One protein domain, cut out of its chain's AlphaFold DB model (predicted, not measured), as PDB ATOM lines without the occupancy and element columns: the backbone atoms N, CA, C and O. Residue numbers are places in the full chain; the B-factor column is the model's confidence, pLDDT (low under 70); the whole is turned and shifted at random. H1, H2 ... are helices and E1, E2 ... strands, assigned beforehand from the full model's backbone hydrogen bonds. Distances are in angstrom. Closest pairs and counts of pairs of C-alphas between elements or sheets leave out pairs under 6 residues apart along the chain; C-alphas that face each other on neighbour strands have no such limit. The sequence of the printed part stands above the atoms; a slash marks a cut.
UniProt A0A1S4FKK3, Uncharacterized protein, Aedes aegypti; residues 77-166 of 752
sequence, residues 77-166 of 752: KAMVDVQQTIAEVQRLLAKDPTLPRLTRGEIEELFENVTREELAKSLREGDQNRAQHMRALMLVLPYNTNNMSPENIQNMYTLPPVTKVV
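Overview. This is residues 77 to 166 of the 752 residues of an uncharacterized protein of Aedes aegypti (UniProt A0A1S4FKK3). A helical hairpin, H2 and H3, is crossed by H1 near the end where H2 begins and H3 ends; beside that hairpin lies a tiny two-stranded ribbon, E1 and E2, from which an arm holding H4 reaches far away from the other helices. At the other extreme of the model, residues 94 to 100, between H1 and H2, stick out. The printed part has 90 residues, with four named helices and two named strands in the order H1 H2 H3 E1 H4 E2; the sheet's order is E1 - E2, antiparallel, and the class is mostly helix. The whole is loose and elongated, with a radius of gyration of the C-alphas of 16.7 A and spans of 52 by 34 by 22 A.

Arrangement. H1, residues 77 to 93, touches H2, residues 104 to 125, with residues 86 to 90 alone; the closest C-alphas, those of Ile 86 and Ile 107, are 6.6 A apart. They run opposite ways at a steep tilt of 57 degrees. With residues 78 to 82 alone H1 touches H3, residues 128 to 137; the closest C-alphas, of Ala 78 and Leu 137, are 5.3 A apart, and the lines are only just about perpendicular, at 72 degrees. H2 and H3 form a helical hairpin, opposite ways at a shallow tilt of 20 degrees; their closest C-alphas, of Leu 119 and Ala 131, are 5.1 A apart. E1, residues 138 to 140, and E2, residues 163 to 165, are antiparallel neighbours at 139 degrees, with N 139 and O 164 2.8 A apart and N 164 and O 139 2.9 A apart, within hydrogen-bond range. The closest C-alphas of H2 and E2, those of Glu 112 and Val 165, are 6.0 A apart. H4, residues 150 to 156, is apart from H1, H2 and H3. In H1, H2, H3 and H4 every O i to N i+4 pair is within hydrogen-bond range.

Along the chain. H1 begins with C-alpha 77 at (129.876, 148.617, 110.264) and is 24.5 A long from first to last C-alpha. H2, the longest helix, measures 30.8 A and ends with C-alpha 125 at (112.333, 145.220, 126.779). H3 measures 14.4 A, E1 6.5 A, H4 9.6 A and E2 7.0 A. E2 ends with C-alpha 165 at (131.711, 155.107, 121.019).

Size, cuts and confidence. The two C-alphas farthest apart, those of Lys 95 and Pro 150, are 52.4 A apart. The printed part has no cut. The links H2 to H3 and H3 to E1 are tight, the other three are short, and no link is long. The mean pLDDT of the printed part is 82.3; residues 141 to 148, 156 to 157 and 166 are under 70.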
ATOM      1  N   LYS A  77     131.103 147.984 110.757       83.44
ATOM      2  CA  LYS A  77     129.876 148.617 110.264       83.44
ATOM      3  C   LYS A  77     129.389 149.682 111.251       83.44
ATOM      4  O   LYS A  77     129.125 150.802 110.833       83.44
ATOM      5  N   ALA A  78     129.372 149.372 112.548       80.75
ATOM      6  CA  ALA A  78     128.992 150.322 113.587       80.75
ATOM      7  C   ALA A  78     129.856 151.604 113.564       80.75
ATOM      8  O   ALA A  78     129.301 152.689 113.684       80.75
ATOM      9  N   MET A  79     131.171 151.522 113.299       78.25
ATOM     10  CA  MET A  79     132.033 152.716 113.123       78.25
ATOM     11  C   MET A  79     131.544 153.633 111.987       78.25
ATOM     12  O   MET A  79     131.594 154.857 112.101       78.25
ATOM     13  N   VAL A  80     131.084 153.044 110.877       84.62
ATOM     14  CA  VAL A  80     130.573 153.780 109.709       84.62
ATOM     15  C   VAL A  80     129.187 154.356 109.999       84.62
ATOM     16  O   VAL A  80     128.966 155.538 109.743       84.62
ATOM     17  N   ASP A  81     128.295 153.563 110.598       85.31
ATOM     18  CA  ASP A  81     126.944 153.984 110.993       85.31
ATOM     19  C   ASP A  81     127.009 155.185 111.978       85.31
ATOM     20  O   ASP A  81     126.283 156.171 111.809       85.31
ATOM     21  N   VAL A  82     127.947 155.173 112.943       85.44
ATOM     22  CA  VAL A  82     128.268 156.310 113.839       85.44
ATOM     23  C   VAL A  82     128.664 157.552 113.039       85.44
ATOM     24  O   VAL A  82     128.068 158.618 113.200       85.44
ATOM     25  N   GLN A  83     129.674 157.439 112.171       84.94
ATOM     26  CA  GLN A  83     130.224 158.596 111.461       84.94
ATOM     27  C   GLN A  83     129.238 159.194 110.453       84.94
ATOM     28  O   GLN A  83     129.173 160.418 110.325       84.94
ATOM     29  N   GLN A  84     128.428 158.361 109.795       88.94
ATOM     30  CA  GLN A  84     127.336 158.821 108.940       88.94
ATOM     31  C   GLN A  84     126.283 159.591 109.749       88.94
ATOM     32  O   GLN A  84     125.856 160.662 109.317       88.94
ATOM     33  N   THR A  85     125.919 159.105 110.941       88.19
ATOM     34  CA  THR A  85     124.962 159.790 111.826       88.19
ATOM     35  C   THR A  85     125.498 161.146 112.294       88.19
ATOM     36  O   THR A  85     124.795 162.150 112.194       88.19
ATOM     37  N   ILE A  86     126.762 161.221 112.730       89.25
ATOM     38  CA  ILE A  86     127.401 162.485 113.139       89.25
ATOM     39  C   ILE A  86     127.432 163.482 111.971       89.25
ATOM     40  O   ILE A  86     127.081 164.648 112.153       89.25
ATOM     41  N   ALA A  87     127.805 163.035 110.768       90.62
ATOM     42  CA  ALA A  87     127.847 163.886 109.579       90.62
ATOM     43  C   ALA A  87     126.449 164.382 109.157       90.62
ATOM     44  O   ALA A  87     126.305 165.530 108.734       90.62
ATOM     45  N   GLU A  88     125.406 163.559 109.306       91.31
ATOM     46  CA  GLU A  88     124.014 163.970 109.093       91.31
ATOM     47  C   GLU A  88     123.568 165.016 110.125       91.31
ATOM     48  O   GLU A  88     123.048 166.060 109.729       91.31
ATOM     49  N   VAL A  89     123.826 164.802 111.420       91.06
ATOM     50  CA  VAL A  89     123.498 165.779 112.475       91.06
ATOM     51  C   VAL A  89     124.221 167.105 112.225       91.06
ATOM     52  O   VAL A  89     123.584 168.154 112.220       91.06
ATOM     53  N   GLN A  90     125.518 167.078 111.906       89.19
ATOM     54  CA  GLN A  90     126.271 168.282 111.531       89.19
ATOM     55  C   GLN A  90     125.677 168.989 110.303       89.19
ATOM     56  O   GLN A  90     125.583 170.215 110.286       89.19
ATOM     57  N   ARG A  91     125.223 168.236 109.293       92.19
ATOM     58  CA  ARG A  91     124.548 168.778 108.103       92.19
ATOM     59  C   ARG A  91     123.195 169.420 108.432       92.19
ATOM     60  O   ARG A  91     122.814 170.365 107.750       92.19
ATOM     61  N   LEU A  92     122.464 168.920 109.429       91.44
ATOM     62  CA  LEU A  92     121.204 169.517 109.893       91.44
ATOM     63  C   LEU A  92     121.470 170.807 110.684       91.44
ATOM     64  O   LEU A  92     120.941 171.857 110.330       91.44
ATOM     65  N   LEU A  93     122.392 170.776 111.650       88.88
ATOM     66  CA  LEU A  93     122.809 171.958 112.420       88.88
ATOM     67  C   LEU A  93     123.437 173.064 111.546       88.88
ATOM     68  O   LEU A  93     123.381 174.241 111.893       88.88
ATOM     69  N   ALA A  94     124.024 172.706 110.399       88.44
ATOM     70  CA  ALA A  94     124.534 173.660 109.412       88.44
ATOM     71  C   ALA A  94     123.446 174.274 108.506       88.44
ATOM     72  O   ALA A  94     123.703 175.301 107.878       88.44
ATOM     73  N   LYS A  95     122.256 173.663 108.413       93.56
ATOM     74  CA  LYS A  95     121.101 174.207 107.673       93.56
ATOM     75  C   LYS A  95     120.250 175.135 108.526       93.56
ATOM     76  O   LYS A  95     119.817 176.169 108.028       93.56
ATOM     77  N   ASP A  96     120.028 174.752 109.781       90.69
ATOM     78  CA  ASP A  96     119.024 175.357 110.650       90.69
ATOM     79  C   ASP A  96     119.720 176.207 111.734       90.69
ATOM     80  O   ASP A  96     120.021 175.705 112.819       90.69
ATOM     81  N   PRO A  97     120.004 177.506 111.485       87.06
ATOM     82  CA  PRO A  97     120.778 178.358 112.397       87.06
ATOM     83  C   PRO A  97     120.056 178.684 113.716       87.06
ATOM     84  O   PRO A  97     120.623 179.365 114.567       87.06
ATOM     85  N   THR A  98     118.812 178.230 113.870       91.19
ATOM     86  CA  THR A  98     118.008 178.285 115.095       91.19
ATOM     87  C   THR A  98     118.326 177.154 116.077       91.19
ATOM     88  O   THR A  98     117.934 177.246 117.238       91.19
ATOM     89  N   LEU A  99     119.018 176.093 115.642       86.19
ATOM     90  CA  LEU A  99     119.421 174.985 116.508       86.19
ATOM     91  C   LEU A  99     120.737 175.298 117.253       86.19
ATOM     92  O   LEU A  99     121.604 175.994 116.713       86.19
ATOM     93  N   PRO A 100     120.941 174.761 118.474       88.19
ATOM     94  CA  PRO A 100     122.210 174.883 119.186       88.19
ATOM     95  C   PRO A 100     123.374 174.323 118.359       88.19
ATOM     96  O   PRO A 100     123.323 173.188 117.883       88.19
ATOM     97  N   ARG A 101     124.450 175.103 118.207       86.69
ATOM     98  CA  ARG A 101     125.649 174.700 117.452       86.69
ATOM     99  C   ARG A 101     126.514 173.714 118.242       86.69
ATOM    100  O   ARG A 101     127.589 174.076 118.708       86.69
ATOM    101  N   LEU A 102     126.042 172.476 118.355       87.69
ATOM    102  CA  LEU A 102     126.802 171.373 118.935       87.69
ATOM    103  C   LEU A 102     128.086 171.133 118.126       87.69
ATOM    104  O   LEU A 102     128.059 170.941 116.906       87.69
ATOM    105  N   THR A 103     129.220 171.124 118.815       88.19
ATOM    106  CA  THR A 103     130.501 170.678 118.271       88.19
ATOM    107  C   THR A 103     130.485 169.169 118.028       88.19
ATOM    108  O   THR A 103     129.649 168.430 118.547       88.19
ATOM    109  N   ARG A 104     131.459 168.665 117.258       87.25
ATOM    110  CA  ARG A 104     131.578 167.221 117.007       87.25
ATOM    111  C   ARG A 104     131.688 166.395 118.301       87.25
ATOM    112  O   ARG A 104     131.127 165.308 118.349       87.25
ATOM    113  N   GLY A 105     132.379 166.910 119.322       85.81
ATOM    114  CA  GLY A 105     132.536 166.223 120.608       85.81
ATOM    115  C   GLY A 105     131.215 166.093 121.366       85.81
ATOM    116  O   GLY A 105     130.885 165.006 121.820       85.81
ATOM    117  N   GLU A 106     130.419 167.162 121.416       88.31
ATOM    118  CA  GLU A 106     129.102 167.152 122.072       88.31
ATOM    119  C   GLU A 106     128.102 166.245 121.333       88.31
ATOM    120  O   GLU A 106     127.292 165.576 121.968       88.31
ATOM    121  N   ILE A 107     128.184 166.150 119.998       87.94
ATOM    122  CA  ILE A 107     127.392 165.180 119.217       87.94
ATOM    123  C   ILE A 107     127.823 163.738 119.541       87.94
ATOM    124  O   ILE A 107     126.965 162.871 119.692       87.94
ATOM    125  N   GLU A 108     129.127 163.469 119.670       88.56
ATOM    126  CA  GLU A 108     129.644 162.145 120.057       88.56
ATOM    127  C   GLU A 108     129.262 161.768 121.504       88.56
ATOM    128  O   GLU A 108     128.893 160.620 121.752       88.56
ATOM    129  N   GLU A 109     129.253 162.722 122.440       87.31
ATOM    130  CA  GLU A 109     128.804 162.520 123.827       87.31
ATOM    131  C   GLU A 109     127.289 162.276 123.926       87.31
ATOM    132  O   GLU A 109     126.851 161.331 124.587       87.31
ATOM    133  N   LEU A 110     126.470 163.076 123.233       88.62
ATOM    134  CA  LEU A 110     125.023 162.853 123.152       88.62
ATOM    135  C   LEU A 110     124.708 161.489 122.524       88.62
ATOM    136  O   LEU A 110     123.813 160.789 122.997       88.62
ATOM    137  N   PHE A 111     125.474 161.076 121.511       88.44
ATOM    138  CA  PHE A 111     125.352 159.746 120.923       88.44
ATOM    139  C   PHE A 111     125.749 158.640 121.917       88.44
ATOM    140  O   PHE A 111     125.054 157.628 121.989       88.44
ATOM    141  N   GLU A 112     126.792 158.812 122.741       86.75
ATOM    142  CA  GLU A 112     127.111 157.831 123.792       86.75
ATOM    143  C   GLU A 112     125.993 157.724 124.842       86.75
ATOM    144  O   GLU A 112     125.588 156.620 125.207       86.75
ATOM    145  N   ASN A 113     125.446 158.854 125.292       88.62
ATOM    146  CA  ASN A 113     124.375 158.869 126.288       88.62
ATOM    147  C   ASN A 113     123.096 158.196 125.758       88.62
ATOM    148  O   ASN A 113     122.555 157.304 126.418       88.62
ATOM    149  N   VAL A 114     122.669 158.531 124.533       88.81
ATOM    150  CA  VAL A 114     121.515 157.893 123.873       88.81
ATOM    151  C   VAL A 114     121.769 156.406 123.615       88.81
ATOM    152  O   VAL A 114     120.907 155.585 123.917       88.81
ATOM    153  N   THR A 115     122.942 156.011 123.102       89.00
ATOM    154  CA  THR A 115     123.238 154.583 122.858       89.00
ATOM    155  C   THR A 115     123.268 153.765 124.150       89.00
ATOM    156  O   THR A 115     122.792 152.628 124.149       89.00
ATOM    157  N   ARG A 116     123.744 154.343 125.260       88.25
ATOM    158  CA  ARG A 116     123.773 153.714 126.589       88.25
ATOM    159  C   ARG A 116     122.377 153.554 127.198       88.25
ATOM    160  O   ARG A 116     122.063 152.471 127.697       88.25
ATOM    161  N   GLU A 117     121.534 154.587 127.147       89.69
ATOM    162  CA  GLU A 117     120.140 154.500 127.608       89.69
ATOM    163  C   GLU A 117     119.347 153.489 126.770       89.69
ATOM    164  O   GLU A 117     118.680 152.603 127.304       89.69
ATOM    165  N   GLU A 118     119.477 153.563 125.447       89.19
ATOM    166  CA  GLU A 118     118.731 152.721 124.519       89.19
ATOM    167  C   GLU A 118     119.201 151.252 124.548       89.19
ATOM    168  O   GLU A 118     118.396 150.338 124.348       89.19
ATOM    169  N   LEU A 119     120.472 150.990 124.889       88.94
ATOM    170  CA  LEU A 119     120.971 149.657 125.246       88.94
ATOM    171  C   LEU A 119     120.294 149.130 126.520       88.94
ATOM    172  O   LEU A 119     119.771 148.014 126.517       88.94
ATOM    173  N   ALA A 120     120.274 149.921 127.599       88.62
ATOM    174  CA  ALA A 120     119.659 149.532 128.871       88.62
ATOM    175  C   ALA A 120     118.144 149.293 128.735       88.62
ATOM    176  O   ALA A 120     117.602 148.339 129.301       88.62
ATOM    177  N   LYS A 121     117.468 150.111 127.925       92.38
ATOM    178  CA  LYS A 121     116.058 149.950 127.565       92.38
ATOM    179  C   LYS A 121     115.819 148.697 126.720       92.38
ATOM    180  O   LYS A 121     114.978 147.888 127.098       92.38
ATOM    181  N   SER A 122     116.617 148.452 125.677       88.19
ATOM    182  CA  SER A 122     116.508 147.229 124.858       88.19
ATOM    183  C   SER A 122     116.745 145.954 125.683       88.19
ATOM    184  O   SER A 122     116.051 144.957 125.496       88.19
ATOM    185  N   LEU A 123     117.667 145.990 126.655       87.62
ATOM    186  CA  LEU A 123     117.885 144.904 127.623       87.62
ATOM    187  C   LEU A 123     116.671 144.667 128.540       87.62
ATOM    188  O   LEU A 123     116.379 143.519 128.869       87.62
ATOM    189  N   ARG A 124     115.957 145.729 128.934       90.31
ATOM    190  CA  ARG A 124     114.741 145.666 129.765       90.31
ATOM    191  C   ARG A 124     113.503 145.213 128.982       90.31
ATOM    192  O   ARG A 124     112.657 144.523 129.539       90.31
ATOM    193  N   GLU A 125     113.405 145.600 127.713       90.69
ATOM    194  CA  GLU A 125     112.333 145.220 126.779       90.69
ATOM    195  C   GLU A 125     112.555 143.820 126.173       90.69
ATOM    196  O   GLU A 125     111.614 143.191 125.692       90.69
ATOM    197  N   GLY A 126     113.786 143.299 126.237       87.06
ATOM    198  CA  GLY A 126     114.155 141.960 125.774       87.06
ATOM    199  C   GLY A 126     114.611 141.880 124.312       87.06
ATOM    200  O   GLY A 126     114.917 140.781 123.844       87.06
ATOM    201  N   ASP A 127     114.709 143.005 123.595       88.06
ATOM    202  CA  ASP A 127     115.204 143.043 122.214       88.06
ATOM    203  C   ASP A 127     116.727 142.849 122.162       88.06
ATOM    204  O   ASP A 127     117.528 143.788 122.175       88.06
ATOM    205  N   GLN A 128     117.124 141.578 122.077       83.38
ATOM    206  CA  GLN A 128     118.519 141.161 121.960       83.38
ATOM    207  C   GLN A 128     119.186 141.657 120.670       83.38
ATOM    208  O   GLN A 128     120.384 141.925 120.687       83.38
ATOM    209  N   ASN A 129     118.452 141.805 119.561       84.19
ATOM    210  CA  ASN A 129     119.038 142.236 118.288       84.19
ATOM    211  C   ASN A 129     119.418 143.720 118.356       84.19
ATOM    212  O   ASN A 129     120.515 144.117 117.958       84.19
ATOM    213  N   ARG A 130     118.523 144.537 118.919       85.69
ATOM    214  CA  ARG A 130     118.747 145.964 119.139       85.69
ATOM    215  C   ARG A 130     119.799 146.201 120.214       85.69
ATOM    216  O   ARG A 130     120.718 146.976 119.975       85.69
ATOM    217  N   ALA A 131     119.769 145.453 121.321       85.12
ATOM    218  CA  ALA A 131     120.834 145.481 122.325       85.12
ATOM    219  C   ALA A 131     122.214 145.115 121.731       85.12
ATOM    220  O   ALA A 131     123.197 145.796 122.014       85.12
ATOM    221  N   GLN A 132     122.301 144.107 120.852       82.31
ATOM    222  CA  GLN A 132     123.540 143.771 120.132       82.31
ATOM    223  C   GLN A 132     124.006 144.901 119.199       82.31
ATOM    224  O   GLN A 132     125.206 145.153 119.112       82.31
ATOM    225  N   HIS A 133     123.095 145.614 118.525       84.31
ATOM    226  CA  HIS A 133     123.459 146.779 117.713       84.31
ATOM    227  C   HIS A 133     123.938 147.958 118.573       84.31
ATOM    228  O   HIS A 133     125.013 148.487 118.305       84.31
ATOM    229  N   MET A 134     123.228 148.317 119.651       86.62
ATOM    230  CA  MET A 134     123.664 149.400 120.546       86.62
ATOM    231  C   MET A 134     125.016 149.072 121.199       86.62
ATOM    232  O   MET A 134     125.904 149.920 121.261       86.62
ATOM    233  N   ARG A 135     125.234 147.805 121.578       80.94
ATOM    234  CA  ARG A 135     126.536 147.311 122.047       80.94
ATOM    235  C   ARG A 135     127.625 147.355 120.966       80.94
ATOM    236  O   ARG A 135     128.784 147.546 121.309       80.94
ATOM    237  N   ALA A 136     127.286 147.212 119.684       81.12
ATOM    238  CA  ALA A 136     128.255 147.348 118.593       81.12
ATOM    239  C   ALA A 136     128.778 148.783 118.439       81.12
ATOM    240  O   ALA A 136     129.928 148.974 118.052       81.12
ATOM    241  N   LEU A 137     127.940 149.774 118.760       84.88
ATOM    242  CA  LEU A 137     128.302 151.193 118.779       84.88
ATOM    243  C   LEU A 137     129.175 151.544 120.002       84.88
ATOM    244  O   LEU A 137     129.992 152.460 119.922       84.88
ATOM    245  N   MET A 138     129.031 150.806 121.110       81.12
ATOM    246  CA  MET A 138     129.750 150.994 122.378       81.12
ATOM    247  C   MET A 138     130.924 150.005 122.530       81.12
ATOM    248  O   MET A 138     130.801 148.963 123.181       81.12
ATOM    249  N   LEU A 139     132.090 150.329 121.968       71.00
ATOM    250  CA  LEU A 139     133.271 149.473 122.093       71.00
ATOM    251  C   LEU A 139     133.800 149.469 123.537       71.00
ATOM    252  O   LEU A 139     134.084 150.520 124.108       71.00
ATOM    253  N   VAL A 140     133.993 148.284 124.119       71.44
ATOM    254  CA  VAL A 140     134.689 148.133 125.407       71.44
ATOM    255  C   VAL A 140     136.194 148.192 125.162       71.44
ATOM    256  O   VAL A 140     136.745 147.328 124.478       71.44
ATOM    257  N   LEU A 141     136.869 149.194 125.726       68.25
ATOM    258  CA  LEU A 141     138.322 149.317 125.654       68.25
ATOM    259  C   LEU A 141     138.987 148.442 126.732       68.25
ATOM    260  O   LEU A 141     138.563 148.469 127.890       68.25
ATOM    261  N   PRO A 142     140.060 147.700 126.401       65.06
ATOM    262  CA  PRO A 142     140.871 147.020 127.401       65.06
ATOM    263  C   PRO A 142     141.658 148.033 128.246       65.06
ATOM    264  O   PRO A 142     142.141 149.052 127.747       65.06
ATOM    265  N   TYR A 143     141.830 147.732 129.532       61.12
ATOM    266  CA  TYR A 143     142.617 148.560 130.443       61.12
ATOM    267  C   TYR A 143     144.113 148.517 130.110       61.12
ATOM    268  O   TYR A 143     144.731 147.453 130.082       61.12
ATOM    269  N   ASN A 144     144.721 149.690 129.924       65.25
ATOM    270  CA  ASN A 144     146.161 149.819 129.705       65.25
ATOM    271  C   ASN A 144     146.929 149.654 131.028       65.25
ATOM    272  O   ASN A 144     147.033 150.595 131.811       65.25
ATOM    273  N   THR A 145     147.504 148.475 131.268       63.84
ATOM    274  CA  THR A 145     148.315 148.180 132.468       63.84
ATOM    275  C   THR A 145     149.742 148.744 132.405       63.84
ATOM    276  O   THR A 145     150.403 148.855 133.434       63.84
ATOM    277  N   ASN A 146     150.204 149.142 131.214       63.75
ATOM    278  CA  ASN A 146     151.611 149.383 130.854       63.75
ATOM    279  C   ASN A 146     152.388 150.407 131.711       63.75
ATOM    280  O   ASN A 146     153.613 150.415 131.649       63.75
ATOM    281  N   ASN A 147     151.709 151.278 132.468       58.97
ATOM    282  CA  ASN A 147     152.319 152.326 133.305       58.97
ATOM    283  C   ASN A 147     151.760 152.349 134.747       58.97
ATOM    284  O   ASN A 147     151.877 153.359 135.439       58.97
ATOM    285  N   MET A 148     151.088 151.282 135.188       65.25
ATOM    286  CA  MET A 148     150.291 151.274 136.420       65.25
ATOM    287  C   MET A 148     151.030 150.588 137.587       65.25
ATOM    288  O   MET A 148     151.662 149.550 137.396       65.25
ATOM    289  N   SER A 149     150.940 151.132 138.810       76.50
ATOM    290  CA  SER A 149     151.463 150.466 140.022       76.50
ATOM    291  C   SER A 149     150.693 149.167 140.315       76.50
ATOM    292  O   SER A 149     149.521 149.083 139.947       76.50
ATOM    293  N   PRO A 150     151.277 148.159 140.998       72.12
ATOM    294  CA  PRO A 150     150.585 146.893 141.279       72.12
ATOM    295  C   PRO A 150     149.275 147.077 142.062       72.12
ATOM    296  O   PRO A 150     148.294 146.396 141.779       72.12
ATOM    297  N   GLU A 151     149.216 148.056 142.967       75.19
ATOM    298  CA  GLU A 151     147.994 148.443 143.686       75.19
ATOM    299  C   GLU A 151     146.915 148.970 142.724       75.19
ATOM    300  O   GLU A 151     145.759 148.557 142.789       75.19
ATOM    301  N   ASN A 152     147.289 149.813 141.753       73.50
ATOM    302  CA  ASN A 152     146.348 150.248 140.723       73.50
ATOM    303  C   ASN A 152     146.020 149.150 139.702       73.50
ATOM    304  O   ASN A 152     144.920 149.171 139.165       73.50
ATOM    305  N   ILE A 153     146.897 148.171 139.453       76.81
ATOM    306  CA  ILE A 153     146.538 146.965 138.685       76.81
ATOM    307  C   ILE A 153     145.469 146.168 139.445       76.81
ATOM    308  O   ILE A 153     144.523 145.687 138.827       76.81
ATOM    309  N   GLN A 154     145.545 146.093 140.777       77.69
ATOM    310  CA  GLN A 154     144.488 145.487 141.588       77.69
ATOM    311  C   GLN A 154     143.169 146.280 141.497       77.69
ATOM    312  O   GLN A 154     142.109 145.670 141.361       77.69
ATOM    313  N   ASN A 155     143.232 147.616 141.437       77.50
ATOM    314  CA  ASN A 155     142.069 148.472 141.158       77.50
ATOM    315  C   ASN A 155     141.519 148.312 139.720       77.50
ATOM    316  O   ASN A 155     140.311 148.408 139.517       77.50
ATOM    317  N   MET A 156     142.344 148.001 138.709       67.62
ATOM    318  CA  MET A 156     141.851 147.711 137.346       67.62
ATOM    319  C   MET A 156     140.919 146.488 137.306       67.62
ATOM    320  O   MET A 156     140.042 146.426 136.448       67.62
ATOM    321  N   TYR A 157     141.062 145.534 138.236       68.50
ATOM    322  CA  TYR A 157     140.160 144.380 138.346       68.50
ATOM    323  C   TYR A 157     138.835 144.683 139.072       68.50
ATOM    324  O   TYR A 157     137.950 143.829 139.077       68.50
ATOM    325  N   THR A 158     138.672 145.870 139.670       79.38
ATOM    326  CA  THR A 158     137.427 146.299 140.340       79.38
ATOM    327  C   THR A 158     136.693 147.430 139.610       79.38
ATOM    328  O   THR A 158     135.541 147.719 139.941       79.38
ATOM    329  N   LEU A 159     137.309 148.050 138.595       76.00
ATOM    330  CA  LEU A 159     136.694 149.111 137.794       76.00
ATOM    331  C   LEU A 159     135.669 148.571 136.767       76.00
ATOM    332  O   LEU A 159     135.942 147.578 136.081       76.00
ATOM    333  N   PRO A 160     134.513 149.243 136.582       71.56
ATOM    334  CA  PRO A 160     133.537 148.884 135.555       71.56
ATOM    335  C   PRO A 160     134.073 149.216 134.147       71.56
ATOM    336  O   PRO A 160     134.642 150.292 133.963       71.56
ATOM    337  N   PRO A 161     133.899 148.321 133.153       71.44
ATOM    338  CA  PRO A 161     134.584 148.392 131.861       71.44
ATOM    339  C   PRO A 161     134.370 149.723 131.131       71.44
ATOM    340  O   PRO A 161     133.236 150.154 130.926       71.44
ATOM    341  N   VAL A 162     135.467 150.332 130.673       75.31
ATOM    342  CA  VAL A 162     135.446 151.592 129.917       75.31
ATOM    343  C   VAL A 162     134.906 151.350 128.509       75.31
ATOM    344  O   VAL A 162     135.635 150.957 127.598       75.31
ATOM    345  N   THR A 163     133.614 151.605 128.325       77.38
ATOM    346  CA  THR A 163     133.004 151.787 127.004       77.38
ATOM    347  C   THR A 163     133.396 153.134 126.407       77.38
ATOM    348  O   THR A 163     133.461 154.127 127.126       77.38
ATOM    349  N   LYS A 164     133.597 153.175 125.089       75.62
ATOM    350  CA  LYS A 164     133.572 154.400 124.282       75.62
ATOM    351  C   LYS A 164     132.824 154.146 122.979       75.62
ATOM    352  O   LYS A 164     132.853 153.027 122.462       75.62
ATOM    353  N   VAL A 165     132.221 155.180 122.399       74.81
ATOM    354  CA  VAL A 165     131.711 155.107 121.019       74.81
ATOM    355  C   VAL A 165     132.853 154.812 120.035       74.81
ATOM    356  O   VAL A 165     133.973 155.304 120.203       74.81
ATOM    357  N   VAL A 166     132.603 153.986 119.011       67.56
ATOM    358  CA  VAL A 166     133.670 153.528 118.104       67.56
ATOM    359  C   VAL A 166     134.181 154.634 117.168       67.56
ATOM    360  O   VAL A 166     133.598 154.918 116.122       67.56
TER     361      VAL A 166